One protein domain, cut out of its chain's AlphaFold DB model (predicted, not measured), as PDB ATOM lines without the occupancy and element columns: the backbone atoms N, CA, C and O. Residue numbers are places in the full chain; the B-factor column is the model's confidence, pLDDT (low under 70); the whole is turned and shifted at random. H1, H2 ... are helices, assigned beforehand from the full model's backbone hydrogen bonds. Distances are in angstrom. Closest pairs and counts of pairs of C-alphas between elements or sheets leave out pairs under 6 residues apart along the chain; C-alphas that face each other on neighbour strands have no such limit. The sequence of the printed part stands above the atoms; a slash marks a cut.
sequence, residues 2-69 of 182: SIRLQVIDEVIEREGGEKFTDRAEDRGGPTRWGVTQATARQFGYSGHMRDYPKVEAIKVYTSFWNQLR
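Overview. This is residues 2 to 69 of the 182 residues of the protein "Putative phage protein" of Aeromonas salmonicida subsp. salmonicida (UniProt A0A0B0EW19). The two longer helices, H1 and H3, cross near their middles as a skewed X, and the short helix H2 packs on residues 56 to 60 of H3. Between H1 and H2 a long looping stretch, residues 15 to 36, runs out to the far end of the longest axis around Ala 24 and folds back, tied to itself by short antiparallel pairings. The printed part has 68 residues with three named helices, in the order H1, H2, H3, and no named strand; the class is all helix, though the helices hold 31 of the 68 residues, under half. The whole is compact, with a radius of gyration of the C-alphas of 11.8 A, and its outline is elongated, spanning 37 by 23 by 20 A.

Along the chain. H3, the longest helix, has residues 54 to 67 and measures 20.0 A from first to last C-alpha. It begins with C-alpha 54 at (30.003, -11.571, -43.126) and ends with C-alpha 67 at (25.708, -13.427, -62.568). H1, residues 4 to 14, measures 15.3 A and begins with C-alpha 4 at (34.746, -19.574, -55.354). H2 is short, residues 37 to 42. Residues 15 to 36 form a long stretch with no named element, and their C-alphas lie 3 to 19 A from the mean of all C-alphas.

Arrangement. H3 touches H1, and the closest C-alphas, those of Tyr 61 and Ile 8, are 6.5 A apart. These two helices run opposite ways at a steep tilt of 60 degrees, with their centres 10.6 A apart. H3 touches H2 with residues 56 to 60 alone; the closest C-alphas are those of Ala 57 and Ala 40, 7.7 A apart. H2 and H3 run the same way at a steep tilt of 58 degrees. H1 and H2 are apart. Outside the helices, residues 31 to 32 pair antiparallel with residues 20 to 21 and also with residues 35 to 36. In H1, H2 and H3 every O i to N i+4 pair is within hydrogen-bond range.

Size, cuts and confidence. The two C-alphas farthest apart are those of Ser 2 and Ala 24, at 38.2 A, while the first and last printed C-alphas, those of Ser 2 and Arg 69, are 12.8 A apart. The printed part has no cut. Both links are long, with 22 residues between H1 and H2 and 11 between H2 and H3. The mean pLDDT of the printed part is 90.2, and confidence is low, under 70, at residues 23 to 28.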
ATOM      1  N   SER A   2      35.894 -26.231 -56.221       89.88
ATOM      2  CA  SER A   2      35.652 -24.878 -56.761       89.88
ATOM      3  C   SER A   2      36.496 -23.845 -56.011       89.88
ATOM      4  O   SER A   2      36.641 -23.963 -54.793       89.88
ATOM      5  N   ILE A   3      37.011 -22.837 -56.719       94.88
ATOM      6  CA  ILE A   3      37.830 -21.760 -56.127       94.88
ATOM      7  C   ILE A   3      36.978 -20.650 -55.496       94.88
ATOM      8  O   ILE A   3      37.498 -19.772 -54.817       94.88
ATOM      9  N   ARG A   4      35.653 -20.679 -55.697       96.31
ATOM     10  CA  ARG A   4      34.746 -19.574 -55.354       96.31
ATOM     11  C   ARG A   4      34.897 -19.063 -53.922       96.31
ATOM     12  O   ARG A   4      34.968 -17.860 -53.723       96.31
ATOM     13  N   LEU A   5      34.878 -19.954 -52.927       93.50
ATOM     14  CA  LEU A   5      34.929 -19.531 -51.522       93.50
ATOM     15  C   LEU A   5      36.269 -18.874 -51.187       93.50
ATOM     16  O   LEU A   5      36.271 -17.825 -50.557       93.50
ATOM     17  N   GLN A   6      37.368 -19.446 -51.689       94.88
ATOM     18  CA  GLN A   6      38.704 -18.881 -51.535       94.88
ATOM     19  C   GLN A   6      38.763 -17.462 -52.114       94.88
ATOM     20  O   GLN A   6      39.106 -16.527 -51.403       94.88
ATOM     21  N   VAL A   7      38.342 -17.278 -53.368       95.56
ATOM     22  CA  VAL A   7      38.394 -15.965 -54.029       95.56
ATOM     23  C   VAL A   7      37.471 -14.941 -53.344       95.56
ATOM     24  O   VAL A   7      37.804 -13.759 -53.270       95.56
ATOM     25  N   ILE A   8      36.315 -15.367 -52.817       96.00
ATOM     26  CA  ILE A   8      35.429 -14.489 -52.034       96.00
ATOM     27  C   ILE A   8      36.105 -14.048 -50.733       96.00
ATOM     28  O   ILE A   8      36.058 -12.862 -50.406       96.00
ATOM     29  N   ASP A   9      36.709 -14.975 -49.990       93.88
ATOM     30  CA  ASP A   9      37.402 -14.650 -48.742       93.88
ATOM     31  C   ASP A   9      38.593 -13.719 -48.996       93.88
ATOM     32  O   ASP A   9      38.715 -12.694 -48.326       93.88
ATOM     33  N   GLU A  10      39.394 -13.991 -50.028       93.31
ATOM     34  CA  GLU A  10      40.511 -13.132 -50.429       93.31
ATOM     35  C   GLU A  10      40.050 -11.719 -50.818       93.31
ATOM     36  O   GLU A  10      40.662 -10.732 -50.409       93.31
ATOM     37  N   VAL A  11      38.951 -11.581 -51.573       92.56
ATOM     38  CA  VAL A  11      38.377 -10.258 -51.878       92.56
ATOM     39  C   VAL A  11      37.944  -9.548 -50.599       92.56
ATOM     40  O   VAL A  11      38.271  -8.378 -50.428       92.56
ATOM     41  N   ILE A  12      37.262 -10.230 -49.677       92.69
ATOM     42  CA  ILE A  12      36.841  -9.626 -48.404       92.69
ATOM     43  C   ILE A  12      38.048  -9.117 -47.610       92.69
ATOM     44  O   ILE A  12      38.000  -8.013 -47.065       92.69
ATOM     45  N   GLU A  13      39.127  -9.894 -47.544       91.69
ATOM     46  CA  GLU A  13      40.362  -9.486 -46.871       91.69
ATOM     47  C   GLU A  13      40.990  -8.256 -47.539       91.69
ATOM     48  O   GLU A  13      41.328  -7.287 -46.850       91.69
ATOM     49  N   ARG A  14      41.064  -8.244 -48.876       87.69
ATOM     50  CA  ARG A  14      41.585  -7.112 -49.662       87.69
ATOM     51  C   ARG A  14      40.754  -5.836 -49.509       87.69
ATOM     52  O   ARG A  14      41.323  -4.748 -49.531       87.69
ATOM     53  N   GLU A  15      39.443  -5.952 -49.313       82.62
ATOM     54  CA  GLU A  15      38.529  -4.824 -49.064       82.62
ATOM     55  C   GLU A  15      38.558  -4.321 -47.600       82.62
ATOM     56  O   GLU A  15      37.758  -3.475 -47.201       82.62
ATOM     57  N   GLY A  16      39.487  -4.817 -46.774       80.00
ATOM     58  CA  GLY A  16      39.686  -4.361 -45.395       80.00
ATOM     59  C   GLY A  16      39.083  -5.271 -44.324       80.00
ATOM     60  O   GLY A  16      39.127  -4.920 -43.140       80.00
ATOM     61  N   GLY A  17      38.564  -6.440 -44.707       86.75
ATOM     62  CA  GLY A  17      38.088  -7.475 -43.793       86.75
ATOM     63  C   GLY A  17      36.949  -6.994 -42.897       86.75
ATOM     64  O   GLY A  17      35.935  -6.477 -43.371       86.75
ATOM     65  N   GLU A  18      37.113  -7.162 -41.583       82.56
ATOM     66  CA  GLU A  18      36.071  -6.841 -40.595       82.56
ATOM     67  C   GLU A  18      35.856  -5.338 -40.380       82.56
ATOM     68  O   GLU A  18      34.908  -4.946 -39.687       82.56
ATOM     69  N   LYS A  19      36.732  -4.497 -40.951       85.38
ATOM     70  CA  LYS A  19      36.700  -3.049 -40.761       85.38
ATOM     71  C   LYS A  19      35.386  -2.481 -41.287       85.38
ATOM     72  O   LYS A  19      35.001  -2.679 -42.436       85.38
ATOM     73  N   PHE A  20      34.723  -1.735 -40.416       86.56
ATOM     74  CA  PHE A  20      33.645  -0.839 -40.790       86.56
ATOM     75  C   PHE A  20      34.239   0.527 -41.134       86.56
ATOM     76  O   PHE A  20      35.029   1.071 -40.355       86.56
ATOM     77  N   THR A  21      33.836   1.093 -42.265       82.56
ATOM     78  CA  THR A  21      34.181   2.461 -42.657       82.56
ATOM     79  C   THR A  21      32.916   3.261 -42.923       82.56
ATOM     80  O   THR A  21      31.931   2.750 -43.446       82.56
ATOM     81  N   ASP A  22      32.941   4.522 -42.510       80.25
ATOM     82  CA  ASP A  22      31.873   5.494 -42.731       80.25
ATOM     83  C   ASP A  22      32.526   6.872 -42.773       80.25
ATOM     84  O   ASP A  22      32.611   7.581 -41.769       80.25
ATOM     85  N   ARG A  23      33.169   7.157 -43.907       67.62
ATOM     86  CA  ARG A  23      33.889   8.406 -44.142       67.62
ATOM     87  C   ARG A  23      33.053   9.273 -45.069       67.62
ATOM     88  O   ARG A  23      32.524   8.780 -46.062       67.62
ATOM     89  N   ALA A  24      32.947  10.560 -44.748       58.31
ATOM     90  CA  ALA A  24      32.134  11.506 -45.511       58.31
ATOM     91  C   ALA A  24      32.639  11.686 -46.955       58.31
ATOM     92  O   ALA A  24      31.875  12.066 -47.840       58.31
ATOM     93  N   GLU A  25      33.918  11.397 -47.191       54.75
ATOM     94  CA  GLU A  25      34.580  11.507 -48.489       54.75
ATOM     95  C   GLU A  25      34.321  10.291 -49.404       54.75
ATOM     96  O   GLU A  25      34.522  10.379 -50.620       54.75
ATOM     97  N   ASP A  26      33.840   9.167 -48.855       57.38
ATOM     98  CA  ASP A  26      33.611   7.929 -49.602       57.38
ATOM     99  C   ASP A  26      32.231   7.950 -50.279       57.38
ATOM    100  O   ASP A  26      31.182   7.895 -49.637       57.38
ATOM    101  N   ARG A  27      32.209   7.937 -51.619       58.22
ATOM    102  CA  ARG A  27      30.961   7.932 -52.419       58.22
ATOM    103  C   ARG A  27      30.013   6.765 -52.120       58.22
ATOM    104  O   ARG A  27      28.840   6.835 -52.478       58.22
ATOM    105  N   GLY A  28      30.527   5.681 -51.537       65.12
ATOM    106  CA  GLY A  28      29.770   4.468 -51.226       65.12
ATOM    107  C   GLY A  28      28.997   4.517 -49.905       65.12
ATOM    108  O   GLY A  28      28.126   3.670 -49.697       65.12
ATOM    109  N   GLY A  29      29.287   5.490 -49.033       80.38
ATOM    110  CA  GLY A  29      28.737   5.547 -47.678       80.38
ATOM    111  C   GLY A  29      29.208   4.386 -46.782       80.38
ATOM    112  O   GLY A  29      30.230   3.753 -47.071       80.38
ATOM    113  N   PRO A  30      28.465   4.076 -45.701       89.69
ATOM    114  CA  PRO A  30      28.856   3.059 -44.730       89.69
ATOM    115  C   PRO A  30      29.134   1.703 -45.390       89.69
ATOM    116  O   PRO A  30      28.277   1.160 -46.090       89.69
ATOM    117  N   THR A  31      30.314   1.140 -45.145       90.06
ATOM    118  CA  THR A  31      30.815  -0.070 -45.810       90.06
ATOM    119  C   THR A  31      31.385  -1.051 -44.787       90.06
ATOM    120  O   THR A  31      32.032  -0.659 -43.814       90.06
ATOM    121  N   ARG A  32      31.123  -2.348 -44.984       93.25
ATOM    122  CA  ARG A  32      31.707  -3.442 -44.190       93.25
ATOM    123  C   ARG A  32      31.881  -4.675 -45.070       93.25
ATOM    124  O   ARG A  32      31.008  -4.950 -45.891       93.25
ATOM    125  N   TRP A  33      32.979  -5.418 -44.905       93.62
ATOM    126  CA  TRP A  33      33.319  -6.571 -45.760       93.62
ATOM    127  C   TRP A  33      33.433  -6.212 -47.256       93.62
ATOM    128  O   TRP A  33      33.148  -7.050 -48.112       93.62
ATOM    129  N   GLY A  34      33.752  -4.954 -47.580       89.00
ATOM    130  CA  GLY A  34      33.741  -4.424 -48.952       89.00
ATOM    131  C   GLY A  34      32.354  -4.178 -49.558       89.00
ATOM    132  O   GLY A  34      32.243  -3.791 -50.718       89.00
ATOM    133  N   VAL A  35      31.272  -4.374 -48.797       92.12
ATOM    134  CA  VAL A  35      29.900  -4.145 -49.267       92.12
ATOM    135  C   VAL A  35      29.373  -2.828 -48.711       92.12
ATOM    136  O   VAL A  35      29.328  -2.620 -47.495       92.12
ATOM    137  N   THR A  36      28.945  -1.945 -49.612       91.69
ATOM    138  CA  THR A  36      28.338  -0.656 -49.264       91.69
ATOM    139  C   THR A  36      26.920  -0.828 -48.728       91.69
ATOM    140  O   THR A  36      26.221  -1.797 -49.044       91.69
ATOM    141  N   GLN A  37      26.441   0.156 -47.968       93.00
ATOM    142  CA  GLN A  37      25.068   0.181 -47.470       93.00
ATOM    143  C   GLN A  37      24.044   0.044 -48.600       93.00
ATOM    144  O   GLN A  37      23.086  -0.712 -48.460       93.00
ATOM    145  N   ALA A  38      24.247   0.742 -49.721       92.31
ATOM    146  CA  ALA A  38      23.343   0.693 -50.868       92.31
ATOM    147  C   ALA A  38      23.197  -0.736 -51.415       92.31
ATOM    148  O   ALA A  38      22.074  -1.216 -51.586       92.31
ATOM    149  N   THR A  39      24.313  -1.444 -51.611       92.88
ATOM    150  CA  THR A  39      24.303  -2.847 -52.045       92.88
ATOM    151  C   THR A  39      23.664  -3.743 -50.987       92.88
ATOM    152  O   THR A  39      22.798  -4.552 -51.310       92.88
ATOM    153  N   ALA A  40      23.997  -3.561 -49.706       95.19
ATOM    154  CA  ALA A  40      23.377  -4.324 -48.624       95.19
ATOM    155  C   ALA A  40      21.843  -4.144 -48.594       95.19
ATOM    156  O   ALA A  40      21.116  -5.121 -48.408       95.19
ATOM    157  N   ARG A  41      21.335  -2.924 -48.849       95.31
ATOM    158  CA  ARG A  41      19.889  -2.648 -48.951       95.31
ATOM    159  C   ARG A  41      19.248  -3.353 -50.142       95.31
ATOM    160  O   ARG A  41      18.170  -3.916 -49.983       95.31
ATOM    161  N   GLN A  42      19.902  -3.365 -51.303       94.62
ATOM    162  CA  GLN A  42      19.412  -4.088 -52.487       94.62
ATOM    163  C   GLN A  42      19.287  -5.597 -52.236       94.62
ATOM    164  O   GLN A  42      18.388  -6.238 -52.771       94.62
ATOM    165  N   PHE A  43      20.147  -6.148 -51.378       95.88
ATOM    166  CA  PHE A  43      20.103  -7.545 -50.938       95.88
ATOM    167  C   PHE A  43      19.183  -7.785 -49.728       95.88
ATOM    168  O   PHE A  43      19.160  -8.882 -49.175       95.88
ATOM    169  N   GLY A  44      18.397  -6.783 -49.323       96.19
ATOM    170  CA  GLY A  44      17.365  -6.912 -48.293       96.19
ATOM    171  C   GLY A  44      17.851  -6.732 -46.853       96.19
ATOM    172  O   GLY A  44      17.048  -6.853 -45.929       96.19
ATOM    173  N   TYR A  45      19.126  -6.407 -46.620       97.25
ATOM    174  CA  TYR A  45      19.604  -6.103 -45.273       97.25
ATOM    175  C   TYR A  45      19.159  -4.700 -44.856       97.25
ATOM    176  O   TYR A  45      19.574  -3.715 -45.462       97.25
ATOM    177  N   SER A  46      18.366  -4.582 -43.792       95.88
ATOM    178  CA  SER A  46      17.853  -3.302 -43.273       95.88
ATOM    179  C   SER A  46      18.544  -2.816 -41.990       95.88
ATOM    180  O   SER A  46      18.341  -1.671 -41.590       95.88
ATOM    181  N   GLY A  47      19.396  -3.642 -41.371       95.44
ATOM    182  CA  GLY A  47      20.087  -3.328 -40.113       95.44
ATOM    183  C   GLY A  47      21.202  -2.283 -40.238       95.44
ATOM    184  O   GLY A  47      21.509  -1.781 -41.325       95.44
ATOM    185  N   HIS A  48      21.828  -1.934 -39.117       95.25
ATOM    186  CA  HIS A  48      22.931  -0.974 -39.090       95.25
ATOM    187  C   HIS A  48      24.209  -1.580 -39.699       95.25
ATOM    188  O   HIS A  48      24.580  -2.698 -39.373       95.25
ATOM    189  N   MET A  49      24.934  -0.855 -40.563       94.38
ATOM    190  CA  MET A  49      26.069  -1.443 -41.305       94.38
ATOM    191  C   MET A  49      27.241  -1.904 -40.423       94.38
ATOM    192  O   MET A  49      27.959  -2.829 -40.801       94.38
ATOM    193  N   ARG A  50      27.399  -1.342 -39.217       93.25
ATOM    194  CA  ARG A  50      28.350  -1.862 -38.209       93.25
ATOM    195  C   ARG A  50      28.046  -3.291 -37.766       93.25
ATOM    196  O   ARG A  50      28.965  -3.985 -37.359       93.25
ATOM    197  N   ASP A  51      26.799  -3.727 -37.903       95.50
ATOM    198  CA  ASP A  51      26.328  -5.066 -37.555       95.50
ATOM    199  C   ASP A  51      26.111  -5.929 -38.807       95.50
ATOM    200  O   ASP A  51      25.552  -7.020 -38.716       95.50
ATOM    201  N   TYR A  52      26.548  -5.462 -39.989       95.88
ATOM    202  CA  TYR A  52      26.375  -6.200 -41.239       95.88
ATOM    203  C   TYR A  52      27.137  -7.536 -41.175       95.88
ATOM    204  O   TYR A  52      28.362  -7.511 -41.005       95.88
ATOM    205  N   PRO A  53      26.468  -8.702 -41.258       96.12
ATOM    206  CA  PRO A  53      27.132  -9.991 -41.071       96.12
ATOM    207  C   PRO A  53      27.991 -10.394 -42.276       96.12
ATOM    208  O   PRO A  53      27.561 -10.234 -43.419       96.12
ATOM    209  N   LYS A  54      29.149 -11.034 -42.042       95.25
ATOM    210  CA  LYS A  54      30.003 -11.571 -43.126       95.25
ATOM    211  C   LYS A  54      29.226 -12.523 -44.048       95.25
ATOM    212  O   LYS A  54      29.410 -12.498 -45.260       95.25
ATOM    213  N   VAL A  55      28.303 -13.316 -43.496       95.94
ATOM    214  CA  VAL A  55      27.456 -14.229 -44.284       95.94
ATOM    215  C   VAL A  55      26.553 -13.499 -45.284       95.94
ATOM    216  O   VAL A  55      26.324 -14.016 -46.374       95.94
ATOM    217  N   GLU A  56      26.080 -12.288 -44.971       97.00
ATOM    218  CA  GLU A  56      25.303 -11.481 -45.921       97.00
ATOM    219  C   GLU A  56      26.204 -10.924 -47.031       97.00
ATOM    220  O   GLU A  56      25.825 -10.965 -48.200       97.00
ATOM    221  N   ALA A  57      27.431 -10.504 -46.699       96.00
ATOM    222  CA  ALA A  57      28.413 -10.093 -47.702       96.00
ATOM    223  C   ALA A  57      28.761 -11.245 -48.662       96.00
ATOM    224  O   ALA A  57      28.781 -11.067 -49.879       96.00
ATOM    225  N   ILE A  58      28.937 -12.464 -48.139       96.38
ATOM    226  CA  ILE A  58      29.168 -13.666 -48.955       96.38
ATOM    227  C   ILE A  58      28.010 -13.904 -49.936       96.38
ATOM    228  O   ILE A  58      28.262 -14.314 -51.071       96.38
ATOM    229  N   LYS A  59      26.750 -13.621 -49.565       97.12
ATOM    230  CA  LYS A  59      25.610 -13.727 -50.500       97.12
ATOM    231  C   LYS A  59      25.715 -12.722 -51.648       97.12
ATOM    232  O   LYS A  59      25.447 -13.102 -52.788       97.12
ATOM    233  N   VAL A  60      26.142 -11.488 -51.371       96.56
ATOM    234  CA  VAL A  60      26.390 -10.460 -52.401       96.56
ATOM    235  C   VAL A  60      27.449 -10.944 -53.388       96.56
ATOM    236  O   VAL A  60      27.191 -11.041 -54.587       96.56
ATOM    237  N   TYR A  61      28.614 -11.350 -52.889       97.56
ATOM    238  CA  TYR A  61      29.701 -11.842 -53.734       97.56
ATOM    239  C   TYR A  61      29.329 -13.116 -54.503       97.56
ATOM    240  O   TYR A  61      29.624 -13.246 -55.691       97.56
ATOM    241  N   THR A  62      28.593 -14.032 -53.873       97.75
ATOM    242  CA  THR A  62      28.057 -15.226 -54.543       97.75
ATOM    243  C   THR A  62      27.091 -14.848 -55.668       97.75
ATOM    244  O   THR A  62      27.073 -15.504 -56.710       97.75
ATOM    245  N   SER A  63      26.307 -13.780 -55.511       97.44
ATOM    246  CA  SER A  63      25.445 -13.278 -56.582       97.44
ATOM    247  C   SER A  63      26.253 -12.761 -57.769       97.44
ATOM    248  O   SER A  63      25.914 -13.115 -58.898       97.44
ATOM    249  N   PHE A  64      27.348 -12.027 -57.548       97.44
ATOM    250  CA  PHE A  64      28.234 -11.587 -58.636       97.44
ATOM    251  C   PHE A  64      28.884 -12.774 -59.353       97.44
ATOM    252  O   PHE A  64      28.870 -12.835 -60.585       97.44
ATOM    253  N   TRP A  65      29.362 -13.762 -58.592       98.44
ATOM    254  CA  TRP A  65      29.903 -15.011 -59.135       98.44
ATOM    255  C   TRP A  65      28.895 -15.732 -60.040       98.44
ATOM    256  O   TRP A  65      29.217 -16.164 -61.150       98.44
ATOM    257  N   ASN A  66      27.642 -15.823 -59.590       98.06
ATOM    258  CA  ASN A  66      26.566 -16.466 -60.339       98.06
ATOM    259  C   ASN A  66      26.148 -15.659 -61.576       98.06
ATOM    260  O   ASN A  66      25.928 -16.249 -62.636       98.06
ATOM    261  N   GLN A  67      26.058 -14.329 -61.464       97.44
ATOM    262  CA  GLN A  67      25.708 -13.427 -62.568       97.44
ATOM    263  C   GLN A  67      26.711 -13.538 -63.722       97.44
ATOM    264  O   GLN A  67      26.318 -13.540 -64.887       97.44
ATOM    265  N   LEU A  68      27.992 -13.693 -63.394       98.50
ATOM    266  CA  LEU A  68      29.081 -13.871 -64.353       98.50
ATOM    267  C   LEU A  68      29.279 -15.330 -64.801       98.50
ATOM    268  O   LEU A  68      30.191 -15.614 -65.572       98.50
ATOM    269  N   ARG A  69      28.435 -16.270 -64.348       98.38
ATOM    270  CA  ARG A  69      28.536 -17.710 -64.669       98.38
ATOM    271  C   ARG A  69      29.911 -18.305 -64.351       98.38
ATOM    272  O   ARG A  69      30.372 -19.222 -65.032       98.38
TER     273      ARG A  69